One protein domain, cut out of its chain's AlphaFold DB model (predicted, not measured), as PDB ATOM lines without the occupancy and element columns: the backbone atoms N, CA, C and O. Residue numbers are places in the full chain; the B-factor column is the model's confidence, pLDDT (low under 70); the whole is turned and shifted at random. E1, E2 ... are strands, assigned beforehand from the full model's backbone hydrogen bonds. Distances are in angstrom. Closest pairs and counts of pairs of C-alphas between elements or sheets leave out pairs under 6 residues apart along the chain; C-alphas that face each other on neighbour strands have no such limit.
ATOM      1  N   THR A  45     176.885 173.698 130.834       83.44
ATOM      2  CA  THR A  45     177.029 172.346 130.271       83.44
ATOM      3  C   THR A  45     177.297 171.365 131.398       83.44
ATOM      4  O   THR A  45     178.128 171.684 132.249       83.44
ATOM      5  N   ASP A  46     176.635 170.213 131.370       84.50
ATOM      6  CA  ASP A  46     176.919 169.092 132.265       84.50
ATOM      7  C   ASP A  46     177.473 167.901 131.495       84.50
ATOM      8  O   ASP A  46     177.207 167.797 130.297       84.50
ATOM      9  N   SER A  47     178.273 167.061 132.150       86.62
ATOM     10  CA  SER A  47     178.888 165.891 131.506       86.62
ATOM     11  C   SER A  47     178.074 164.606 131.631       86.62
ATOM     12  O   SER A  47     178.349 163.681 130.878       86.62
ATOM     13  N   ASP A  48     177.097 164.569 132.529       80.75
ATOM     14  CA  ASP A  48     176.185 163.449 132.817       80.75
ATOM     15  C   ASP A  48     174.719 163.764 132.439       80.75
ATOM     16  O   ASP A  48     173.779 163.078 132.834       80.75
ATOM     17  N   ASP A  49     174.527 164.839 131.670       76.88
ATOM     18  CA  ASP A  49     173.239 165.322 131.176       76.88
ATOM     19  C   ASP A  49     172.190 165.711 132.241       76.88
ATOM     20  O   ASP A  49     171.006 165.861 131.917       76.88
ATOM     21  N   GLY A  50     172.590 166.040 133.474       81.50
ATOM     22  CA  GLY A  50     171.680 166.675 134.428       81.50
ATOM     23  C   GLY A  50     171.897 166.242 135.864       81.50
ATOM     24  O   GLY A  50     172.900 166.604 136.443       81.50
ATOM     25  N   ILE A  51     170.874 165.629 136.466       83.19
ATOM     26  CA  ILE A  51     170.960 165.058 137.815       83.19
ATOM     27  C   ILE A  51     171.179 163.557 137.623       83.19
ATOM     28  O   ILE A  51     170.221 162.865 137.264       83.19
ATOM     29  N   ASN A  52     172.399 163.075 137.840       82.50
ATOM     30  CA  ASN A  52     172.772 161.669 137.764       82.50
ATOM     31  C   ASN A  52     173.712 161.294 138.919       82.50
ATOM     32  O   ASN A  52     174.923 161.442 138.848       82.50
ATOM     33  N   PHE A  53     173.152 160.686 139.960       85.44
ATOM     34  CA  PHE A  53     173.910 160.363 141.166       85.44
ATOM     35  C   PHE A  53     174.915 159.212 141.004       85.44
ATOM     36  O   PHE A  53     175.742 159.019 141.889       85.44
ATOM     37  N   PHE A  54     174.849 158.418 139.933       84.06
ATOM     38  CA  PHE A  54     175.611 157.164 139.795       84.06
ATOM     39  C   PHE A  54     176.777 157.265 138.804       84.06
ATOM     40  O   PHE A  54     177.649 156.392 138.761       84.06
ATOM     41  N   GLU A  55     176.846 158.364 138.057       82.88
ATOM     42  CA  GLU A  55     177.992 158.739 137.241       82.88
ATOM     43  C   GLU A  55     178.609 160.023 137.779       82.88
ATOM     44  O   GLU A  55     177.953 160.838 138.408       82.88
ATOM     45  N   LYS A  56     179.906 160.216 137.547       85.94
ATOM     46  CA  LYS A  56     180.550 161.461 137.953       85.94
ATOM     47  C   LYS A  56     180.325 162.540 136.894       85.94
ATOM     48  O   LYS A  56     181.035 162.570 135.882       85.94
ATOM     49  N   GLY A  57     179.434 163.470 137.180       87.25
ATOM     50  CA  GLY A  57     179.193 164.699 136.447       87.25
ATOM     51  C   GLY A  57     180.234 165.799 136.676       87.25
ATOM     52  O   GLY A  57     181.151 165.760 137.514       87.25
ATOM     53  N   THR A  58     180.175 166.803 135.805       90.56
ATOM     54  CA  THR A  58     181.026 167.991 135.819       90.56
ATOM     55  C   THR A  58     180.295 169.146 135.154       90.56
ATOM     56  O   THR A  58     180.403 169.399 133.950       90.56
ATOM     57  N   THR A  59     179.646 169.947 135.987       91.19
ATOM     58  CA  THR A  59     178.937 171.142 135.563       91.19
ATOM     59  C   THR A  59     179.867 172.336 135.330       91.19
ATOM     60  O   THR A  59     180.457 172.921 136.255       91.19
ATOM     61  N   CYS A  60     179.920 172.814 134.088       86.56
ATOM     62  CA  CYS A  60     180.671 173.997 133.675       86.56
ATOM     63  C   CYS A  60     179.762 175.195 133.370       86.56
ATOM     64  O   CYS A  60     178.851 175.130 132.548       86.56
ATOM     65  N   VAL A  61     180.080 176.354 133.957       85.81
ATOM     66  CA  VAL A  61     179.513 177.659 133.575       85.81
ATOM     67  C   VAL A  61     180.645 178.541 133.047       85.81
ATOM     68  O   VAL A  61     181.478 179.054 133.804       85.81
ATOM     69  N   GLY A  62     180.720 178.703 131.724       81.25
ATOM     70  CA  GLY A  62     181.843 179.373 131.066       81.25
ATOM     71  C   GLY A  62     183.151 178.577 131.200       81.25
ATOM     72  O   GLY A  62     183.279 177.513 130.614       81.25
ATOM     73  N   LYS A  63     184.141 179.100 131.943       77.06
ATOM     74  CA  LYS A  63     185.425 178.412 132.231       77.06
ATOM     75  C   LYS A  63     185.501 177.799 133.637       77.06
ATOM     76  O   LYS A  63     186.539 177.257 134.000       77.06
ATOM     77  N   ASN A  64     184.447 177.943 134.442       85.50
ATOM     78  CA  ASN A  64     184.415 177.467 135.822       85.50
ATOM     79  C   ASN A  64     183.622 176.162 135.888       85.50
ATOM     80  O   ASN A  64     182.394 176.198 135.809       85.50
ATOM     81  N   CYS A  65     184.323 175.048 136.070       88.12
ATOM     82  CA  CYS A  65     183.738 173.717 136.210       88.12
ATOM     83  C   CYS A  65     183.792 173.260 137.672       88.12
ATOM     84  O   CYS A  65     184.764 173.561 138.368       88.12
ATOM     85  N   LEU A  66     182.737 172.599 138.137       89.19
ATOM     86  CA  LEU A  66     182.715 171.832 139.383       89.19
ATOM     87  C   LEU A  66     182.284 170.414 139.037       89.19
ATOM     88  O   LEU A  66     181.497 170.256 138.117       89.19
ATOM     89  N   SER A  67     182.834 169.438 139.743       90.81
ATOM     90  CA  SER A  67     182.499 168.025 139.584       90.81
ATOM     91  C   SER A  67     181.884 167.515 140.868       90.81
ATOM     92  O   SER A  67     182.186 168.060 141.940       90.81
ATOM     93  N   ASP A  68     181.110 166.451 140.753       92.88
ATOM     94  CA  ASP A  68     180.428 165.864 141.896       92.88
ATOM     95  C   ASP A  68     181.428 165.281 142.878       92.88
ATOM     96  O   ASP A  68     182.581 164.936 142.557       92.88
ATOM     97  N   SER A  69     181.018 165.278 144.139       91.94
ATOM     98  CA  SER A  69     181.914 164.955 145.236       91.94
ATOM     99  C   SER A  69     181.169 164.362 146.412       91.94
ATOM    100  O   SER A  69     180.150 164.887 146.843       91.94
ATOM    101  N   CYS A  70     181.730 163.303 146.982       91.56
ATOM    102  CA  CYS A  70     181.228 162.742 148.224       91.56
ATOM    103  C   CYS A  70     181.508 163.706 149.376       91.56
ATOM    104  O   CYS A  70     182.657 164.092 149.618       91.56
ATOM    105  N   ILE A  71     180.452 164.107 150.079       89.31
ATOM    106  CA  ILE A  71     180.551 164.915 151.296       89.31
ATOM    107  C   ILE A  71     181.094 164.042 152.433       89.31
ATOM    108  O   ILE A  71     181.913 164.495 153.237       89.31
ATOM    109  N   ASN A  72     180.635 162.794 152.485       87.94
ATOM    110  CA  ASN A  72     181.089 161.734 153.376       87.94
ATOM    111  C   ASN A  72     180.841 160.370 152.704       87.94
ATOM    112  O   ASN A  72     180.501 160.325 151.525       87.94
ATOM    113  N   ASP A  73     181.011 159.280 153.451       87.69
ATOM    114  CA  ASP A  73     180.895 157.913 152.931       87.69
ATOM    115  C   ASP A  73     179.475 157.538 152.457       87.69
ATOM    116  O   ASP A  73     179.330 156.505 151.823       87.69
ATOM    117  N   PHE A  74     178.442 158.350 152.727       86.75
ATOM    118  CA  PHE A  74     177.037 158.072 152.387       86.75
ATOM    119  C   PHE A  74     176.299 159.231 151.701       86.75
ATOM    120  O   PHE A  74     175.199 159.024 151.215       86.75
ATOM    121  N   ASP A  75     176.865 160.436 151.635       89.00
ATOM    122  CA  ASP A  75     176.202 161.601 151.034       89.00
ATOM    123  C   ASP A  75     176.978 162.108 149.806       89.00
ATOM    124  O   ASP A  75     178.148 162.505 149.920       89.00
ATOM    125  N   LEU A  76     176.315 162.173 148.647       91.19
ATOM    126  CA  LEU A  76     176.839 162.745 147.403       91.19
ATOM    127  C   LEU A  76     176.403 164.205 147.248       91.19
ATOM    128  O   LEU A  76     175.226 164.528 147.382       91.19
ATOM    129  N   LEU A  77     177.347 165.095 146.931       91.69
ATOM    130  CA  LEU A  77     177.065 166.435 146.420       91.69
ATOM    131  C   LEU A  77     177.120 166.418 144.894       91.69
ATOM    132  O   LEU A  77     178.211 166.352 144.325       91.69
ATOM    133  N   GLU A  78     175.946 166.548 144.298       90.44
ATOM    134  CA  GLU A  78     175.691 166.556 142.864       90.44
ATOM    135  C   GLU A  78     175.567 167.997 142.358       90.44
ATOM    136  O   GLU A  78     174.791 168.787 142.908       90.44
ATOM    137  N   TYR A  79     176.297 168.353 141.307       89.62
ATOM    138  CA  TYR A  79     176.158 169.597 140.566       89.62
ATOM    139  C   TYR A  79     175.427 169.328 139.253       89.62
ATOM    140  O   TYR A  79     175.782 168.419 138.529       89.62
ATOM    141  N   TYR A  80     174.445 170.170 138.915       88.81
ATOM    142  CA  TYR A  80     173.673 169.995 137.681       88.81
ATOM    143  C   TYR A  80     173.317 171.315 136.984       88.81
ATOM    144  O   TYR A  80     173.278 172.398 137.594       88.81
ATOM    145  N   CYS A  81     173.009 171.256 135.685       87.31
ATOM    146  CA  CYS A  81     172.561 172.413 134.900       87.31
ATOM    147  C   CYS A  81     171.026 172.602 134.861       87.31
ATOM    148  O   CYS A  81     170.340 171.983 134.053       87.31
ATOM    149  N   ASP A  82     170.491 173.606 135.574       82.44
ATOM    150  CA  ASP A  82     169.139 174.165 135.348       82.44
ATOM    151  C   ASP A  82     169.170 175.702 135.325       82.44
ATOM    152  O   ASP A  82     169.309 176.374 136.353       82.44
ATOM    153  N   LYS A  83     169.073 176.283 134.116       78.94
ATOM    154  CA  LYS A  83     169.169 177.741 133.861       78.94
ATOM    155  C   LYS A  83     170.371 178.402 134.577       78.94
ATOM    156  O   LYS A  83     170.328 179.584 134.919       78.94
ATOM    157  N   GLY A  84     171.447 177.634 134.783       79.19
ATOM    158  CA  GLY A  84     172.626 177.941 135.601       79.19
ATOM    159  C   GLY A  84     173.097 176.689 136.357       79.19
ATOM    160  O   GLY A  84     172.403 175.680 136.335       79.19
ATOM    161  N   ARG A  85     174.261 176.739 137.019       88.38
ATOM    162  CA  ARG A  85     174.710 175.630 137.880       88.38
ATOM    163  C   ARG A  85     173.914 175.612 139.183       88.38
ATOM    164  O   ARG A  85     173.777 176.657 139.832       88.38
ATOM    165  N   LYS A  86     173.432 174.434 139.548       89.25
ATOM    166  CA  LYS A  86     172.746 174.098 140.794       89.25
ATOM    167  C   LYS A  86     173.489 172.969 141.496       89.25
ATOM    168  O   LYS A  86     174.404 172.397 140.914       89.25
ATOM    169  N   ASP A  87     173.125 172.733 142.747       89.94
ATOM    170  CA  ASP A  87     173.644 171.651 143.567       89.94
ATOM    171  C   ASP A  87     172.507 171.000 144.364       89.94
ATOM    172  O   ASP A  87     171.572 171.690 144.788       89.94
ATOM    173  N   ILE A  88     172.576 169.682 144.528       90.38
ATOM    174  CA  ILE A  88     171.691 168.870 145.366       90.38
ATOM    175  C   ILE A  88     172.538 167.861 146.152       90.38
ATOM    176  O   ILE A  88     173.641 167.510 145.746       90.38
ATOM    177  N   THR A  89     172.058 167.455 147.325       91.81
ATOM    178  CA  THR A  89     172.700 166.414 148.133       91.81
ATOM    179  C   THR A  89     171.783 165.207 148.191       91.81
ATOM    180  O   THR A  89     170.621 165.376 148.565       91.81
ATOM    181  N   GLU A  90     172.312 164.038 147.847       88.81
ATOM    182  CA  GLU A  90     171.597 162.759 147.847       88.81
ATOM    183  C   GLU A  90     172.246 161.786 148.836       88.81
ATOM    184  O   GLU A  90     173.468 161.800 149.006       88.81
ATOM    185  N   ALA A  91     171.426 160.967 149.497       87.62
ATOM    186  CA  ALA A  91     171.903 159.925 150.397       87.62
ATOM    187  C   ALA A  91     172.048 158.615 149.609       87.62
ATOM    188  O   ALA A  91     171.063 158.050 149.148       87.62
ATOM    189  N   CYS A  92     173.276 158.133 149.458       82.44
ATOM    190  CA  CYS A  92     173.597 156.909 148.740       82.44
ATOM    191  C   CYS A  92     173.461 155.698 149.675       82.44
ATOM    192  O   CYS A  92     174.233 155.568 150.629       82.44
ATOM    193  N   GLU A  93     172.514 154.797 149.397       75.62
ATOM    194  CA  GLU A  93     172.277 153.601 150.225       75.62
ATOM    195  C   GLU A  93     173.483 152.638 150.237       75.62
ATOM    196  O   GLU A  93     173.849 152.164 151.312       75.62
ATOM    197  N   GLY A  94     174.171 152.452 149.100       72.25
ATOM    198  CA  GLY A  94     175.419 151.674 148.990       72.25
ATOM    199  C   GLY A  94     176.698 152.460 149.323       72.25
ATOM    200  O   GLY A  94     177.808 151.938 149.246       72.25
ATOM    201  N   GLY A  95     176.567 153.725 149.733       82.00
ATOM    202  CA  GLY A  95     177.688 154.622 150.020       82.00
ATOM    203  C   GLY A  95     178.118 155.491 148.831       82.00
ATOM    204  O   GLY A  95     177.595 155.382 147.729       82.00
ATOM    205  N   CYS A  96     179.046 156.421 149.056       86.31
ATOM    206  CA  CYS A  96     179.544 157.354 148.043       86.31
ATOM    207  C   CYS A  96     181.051 157.186 147.846       86.31
ATOM    208  O   CYS A  96     181.837 157.334 148.787       86.31
ATOM    209  N   PHE A  97     181.481 156.975 146.600       86.25
ATOM    210  CA  PHE A  97     182.899 156.886 146.255       86.25
ATOM    211  C   PHE A  97     183.240 157.673 144.987       86.25
ATOM    212  O   PHE A  97     182.565 157.616 143.969       86.25
ATOM    213  N   SER A  98     184.340 158.432 145.029       85.38
ATOM    214  CA  SER A  98     184.871 159.212 143.892       85.38
ATOM    215  C   SER A  98     183.937 160.264 143.263       85.38
ATOM    216  O   SER A  98     184.268 160.805 142.202       85.38
ATOM    217  N   GLY A  99     182.873 160.664 143.965       83.44
ATOM    218  CA  GLY A  99     181.888 161.632 143.476       83.44
ATOM    219  C   GLY A  99     180.754 160.987 142.686       83.44
ATOM    220  O   GLY A  99     180.297 161.598 141.737       83.44
ATOM    221  N   LYS A 100     180.361 159.767 143.062       87.19
ATOM    222  CA  LYS A 100     179.141 159.072 142.639       87.19
ATOM    223  C   LYS A 100     178.625 158.199 143.792       87.19
ATOM    224  O   LYS A 100     179.414 157.823 144.668       87.19
ATOM    225  N   CYS A 101     177.337 157.890 143.793       86.62
ATOM    226  CA  CYS A 101     176.725 156.872 144.633       86.62
ATOM    227  C   CYS A 101     177.114 155.471 144.151       86.62
ATOM    228  O   CYS A 101     177.308 155.247 142.956       86.62
ATOM    229  N   LEU A 102     177.225 154.555 145.106       85.38
ATOM    230  CA  LEU A 102     177.364 153.123 144.902       85.38
ATOM    231  C   LEU A 102     175.997 152.469 145.127       85.38
ATOM    232  O   LEU A 102     175.242 152.875 146.019       85.38
ATOM    233  N   SER A 103     175.704 151.478 144.306       83.69
ATOM    234  CA  SER A 103     174.614 150.519 144.453       83.69
ATOM    235  C   SER A 103     175.219 149.129 144.280       83.69
ATOM    236  O   SER A 103     176.361 149.057 143.829       83.69
ATOM    237  N   ASP A 104     174.484 148.071 144.620       82.88
ATOM    238  CA  ASP A 104     174.976 146.699 144.463       82.88
ATOM    239  C   ASP A 104     175.515 146.492 143.035       82.88
ATOM    240  O   ASP A 104     176.661 146.127 142.901       82.88
ATOM    241  N   CYS A 105     174.812 146.992 142.009       85.19
ATOM    242  CA  CYS A 105     175.242 146.972 140.601       85.19
ATOM    243  C   CYS A 105     176.369 147.936 140.166       85.19
ATOM    244  O   CYS A 105     176.532 148.184 138.961       85.19
ATOM    245  N   ASN A 106     177.071 148.602 141.084       85.75
ATOM    246  CA  ASN A 106     178.101 149.607 140.764       85.75
ATOM    247  C   ASN A 106     179.111 149.815 141.910       85.75
ATOM    248  O   ASN A 106     179.706 150.903 142.022       85.75
ATOM    249  N   ASP A 107     179.275 148.831 142.796       82.19
ATOM    250  CA  ASP A 107     180.161 148.907 143.962       82.19
ATOM    251  C   ASP A 107     181.474 148.111 143.801       82.19
ATOM    252  O   ASP A 107     182.444 148.354 144.538       82.19
ATOM    253  N   GLY A 108     181.571 147.286 142.757       81.75
ATOM    254  CA  GLY A 108     182.738 146.493 142.384       81.75
ATOM    255  C   GLY A 108     182.849 145.170 143.131       81.75
ATOM    256  O   GLY A 108     183.942 144.583 143.143       81.75
ATOM    257  N   ILE A 109     181.782 144.745 143.801       83.31
ATOM    258  CA  ILE A 109     181.648 143.482 144.519       83.31
ATOM    259  C   ILE A 109     180.613 142.629 143.768       83.31
ATOM    260  O   ILE A 109     179.770 143.139 143.058       83.31
ATOM    261  N   ASP A 110     180.778 141.312 143.847       80.94
ATOM    262  CA  ASP A 110     179.792 140.327 143.398       80.94
ATOM    263  C   ASP A 110     178.860 140.072 144.594       80.94
ATOM    264  O   ASP A 110     179.258 139.375 145.544       80.94
ATOM    265  N   ASN A 111     177.712 140.754 144.641       78.31
ATOM    266  CA  ASN A 111     176.867 140.775 145.837       78.31
ATOM    267  C   ASN A 111     175.973 139.536 145.957       78.31
ATOM    268  O   ASN A 111     175.567 139.203 147.079       78.31
ATOM    269  N   ASP A 112     175.704 138.830 144.858       74.44
ATOM    270  CA  ASP A 112     174.880 137.618 144.833       74.44
ATOM    271  C   ASP A 112     175.700 136.309 144.727       74.44
ATOM    272  O   ASP A 112     175.217 135.235 145.101       74.44
ATOM    273  N   GLY A 113     176.985 136.408 144.387       76.44
ATOM    274  CA  GLY A 113     177.951 135.315 144.361       76.44
ATOM    275  C   GLY A 113     177.971 134.515 143.057       76.44
ATOM    276  O   GLY A 113     178.533 133.406 143.066       76.44
ATOM    277  N   ASP A 114     177.369 135.019 141.978       73.69
ATOM    278  CA  ASP A 114     177.249 134.336 140.685       73.69
ATOM    279  C   ASP A 114     178.484 134.509 139.764       73.69
ATOM    280  O   ASP A 114     178.613 133.835 138.735       73.69
ATOM    281  N   ARG A 115     179.476 135.292 140.229       82.12
ATOM    282  CA  ARG A 115     180.756 135.669 139.588       82.12
ATOM    283  C   ARG A 115     180.658 136.714 138.490       82.12
ATOM    284  O   ARG A 115     181.707 137.076 137.927       82.12
ATOM    285  N   TRP A 116     179.472 137.213 138.198       82.94
ATOM    286  CA  TRP A 116     179.321 138.463 137.487       82.94
ATOM    287  C   TRP A 116     179.436 139.608 138.504       82.94
ATOM    288  O   TRP A 116     179.288 139.430 139.703       82.94
ATOM    289  N   ILE A 117     179.977 140.741 138.057       84.75
ATOM    290  CA  ILE A 117     180.274 141.878 138.938       84.75
ATOM    291  C   ILE A 117     179.763 143.116 138.235       84.75
ATOM    292  O   ILE A 117     180.318 143.457 137.178       84.75
ATOM    293  N   ASP A 118     178.817 143.798 138.877       83.44
ATOM    294  CA  ASP A 118     178.248 145.084 138.496       83.44
ATOM    295  C   ASP A 118     177.694 145.166 137.056       83.44
ATOM    296  O   ASP A 118     178.014 144.425 136.113       83.44
ATOM    297  N   TYR A 119     176.952 146.242 136.813       78.00
ATOM    298  CA  TYR A 119     176.685 146.710 135.462       78.00
ATOM    299  C   TYR A 119     177.998 147.103 134.737       78.00
ATOM    300  O   TYR A 119     178.806 147.881 135.242       78.00
ATOM    301  N   ASP A 120     178.267 146.673 133.502       79.25
ATOM    302  CA  ASP A 120     177.415 146.020 132.504       79.25
ATOM    303  C   ASP A 120     177.718 144.527 132.294       79.25
ATOM    304  O   ASP A 120     177.284 143.966 131.285       79.25
ATOM    305  N   ASN A 121     178.493 143.890 133.169       79.00
ATOM    306  CA  ASN A 121     178.878 142.488 132.989       79.00
ATOM    307  C   ASN A 121     177.871 141.533 133.620       79.00
ATOM    308  O   ASN A 121     177.683 140.439 133.091       79.00
ATOM    309  N   ASP A 122     177.226 141.989 134.687       77.56
ATOM    310  CA  ASP A 122     176.121 141.342 135.367       77.56
ATOM    311  C   ASP A 122     174.787 141.598 134.620       77.56
ATOM    312  O   ASP A 122     174.412 142.759 134.389       77.56
ATOM    313  N   PRO A 123     174.097 140.548 134.131       75.56
ATOM    314  CA  PRO A 123     172.783 140.664 133.484       75.56
ATOM    315  C   PRO A 123     171.614 140.974 134.415       75.56
ATOM    316  O   PRO A 123     170.595 141.472 133.928       75.56
ATOM    317  N   GLN A 124     171.723 140.653 135.702       76.12
ATOM    318  CA  GLN A 124     170.712 140.907 136.726       76.12
ATOM    319  C   GLN A 124     170.656 142.399 137.046       76.12
ATOM    320  O   GLN A 124     169.597 142.926 137.386       76.12
ATOM    321  N   CYS A 125     171.759 143.108 136.809       76.19
ATOM    322  CA  CYS A 125     171.832 144.555 136.892       76.19
ATOM    323  C   CYS A 125     171.149 145.282 135.726       76.19
ATOM    324  O   CYS A 125     171.687 145.422 134.620       76.19
ATOM    325  N   GLY A 126     169.988 145.886 135.998       69.69
ATOM    326  CA  GLY A 126     169.270 146.705 135.019       69.69
ATOM    327  C   GLY A 126     169.911 148.075 134.761       69.69
ATOM    328  O   GLY A 126     169.704 148.674 133.698       69.69
ATOM    329  N   SER A 127     170.678 148.609 135.721       72.62
ATOM    330  CA  SER A 127     171.360 149.907 135.608       72.62
ATOM    331  C   SER A 127     172.457 150.113 136.667       72.62
ATOM    332  O   SER A 127     172.466 149.443 137.689       72.62
ATOM    333  N   LEU A 128     173.306 151.134 136.484       78.19
ATOM    334  CA  LEU A 128     174.336 151.567 137.453       78.19
ATOM    335  C   LEU A 128     173.807 152.052 138.820       78.19
ATOM    336  O   LEU A 128     174.611 152.377 139.692       78.19
ATOM    337  N   GLY A 129     172.493 152.227 138.968       72.06
ATOM    338  CA  GLY A 129     171.856 152.615 140.230       72.06
ATOM    339  C   GLY A 129     170.964 151.526 140.817       72.06
ATOM    340  O   GLY A 129     170.222 151.803 141.759       72.06
ATOM    341  N   ASP A 130     170.991 150.331 140.227       74.12
ATOM    342  CA  ASP A 130     170.217 149.180 140.673       74.12
ATOM    343  C   ASP A 130     170.875 148.531 141.900       74.12
ATOM    344  O   ASP A 130     172.101 148.488 142.011       74.12
ATOM    345  N   ASN A 131     170.058 148.103 142.859       75.19
ATOM    346  CA  ASN A 131     170.499 147.578 144.155       75.19
ATOM    347  C   ASN A 131     170.154 146.096 144.340       75.19
ATOM    348  O   ASN A 131     170.056 145.629 145.472       75.19
ATOM    349  N   ASN A 132     169.915 145.384 143.242       74.69
ATOM    350  CA  ASN A 132     169.699 143.951 143.246       74.69
ATOM    351  C   ASN A 132     170.461 143.311 142.084       74.69
ATOM    352  O   ASN A 132     170.114 143.540 140.930       74.69
ATOM    353  N   GLU A 133     171.464 142.505 142.417       76.19
ATOM    354  CA  GLU A 133     172.238 141.701 141.463       76.19
ATOM    355  C   GLU A 133     171.746 140.252 141.401       76.19
ATOM    356  O   GLU A 133     172.280 139.462 140.653       76.19
ATOM    357  N   SER A 134     170.732 139.857 142.181       70.75
ATOM    358  CA  SER A 134     170.341 138.446 142.257       70.75
ATOM    359  C   SER A 134     169.455 137.997 141.096       70.75
ATOM    360  O   SER A 134     168.476 138.667 140.744       70.75
ATOM    361  N   ALA A 135     169.732 136.797 140.576       67.62
ATOM    362  CA  ALA A 135     168.869 136.113 139.615       67.62
ATOM    363  C   ALA A 135     167.428 135.964 140.143       67.62
ATOM    364  O   ALA A 135     167.188 135.558 141.284       67.62
ATOM    365  N   ASP A 136     166.445 136.296 139.299       75.25
ATOM    366  CA  ASP A 136     165.038 136.366 139.701       75.25
ATOM    367  C   ASP A 136     164.339 135.012 139.514       75.25
ATOM    368  O   ASP A 136     163.632 134.777 138.528       75.25
TER     369      ASP A 136
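AT A GLANCE: This is residues 45 to 136 of the 986 residues of an uncharacterized protein of Candidatus Pacearchaeota archaeon CG10_big_fil_rev_8_21_14_0_10_34_76 (UniProt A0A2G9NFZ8). A rod, only just, with little regular structure: two strand hairpins, E1 with E2 and E3 with E4, make one end, and the looped residues 103 to 136 the other. The printed part has 92 residues, no named helix and four strands in the order E1 E2 E3 E4, forming two antiparallel two-stranded sheets. The class is all strand, with 22 residues in named elements. It is only just compact, close to loose, with a radius of gyration of the C-alphas of 14.4 A, and spans 46 by 23 by 17 A.

HOW THE PARTS SIT: E1, residues 58 to 61, and E2, residues 64 to 67, form an antiparallel hairpin at 161 degrees; N 59 and O 66 are within hydrogen-bond range, 2.8 A. E3, residues 75 to 81, and E4, residues 85 to 91, form another at 153 degrees; N 78 and O 88 are 2.9 A apart. The closest C-alphas of E1 and E3, Thr 59 and Tyr 80, are 5.8 A apart. E2 and E4 are apart.

IN THESE COORDINATES: E1 measures 10.0 A from C-alpha 58 at (181.026, 167.991, 135.819), E2 10.3 A and E3 19.8 A; E4 measures 20.3 A, ending at C-alpha 91, (171.903, 159.925, 150.397).

THE WHOLE: The farthest C-alphas, Lys 63 and Asp 136, are 47.3 A apart. The printed part has no cut and no long link between strands. Residues 126 and 135 have pLDDT under 70.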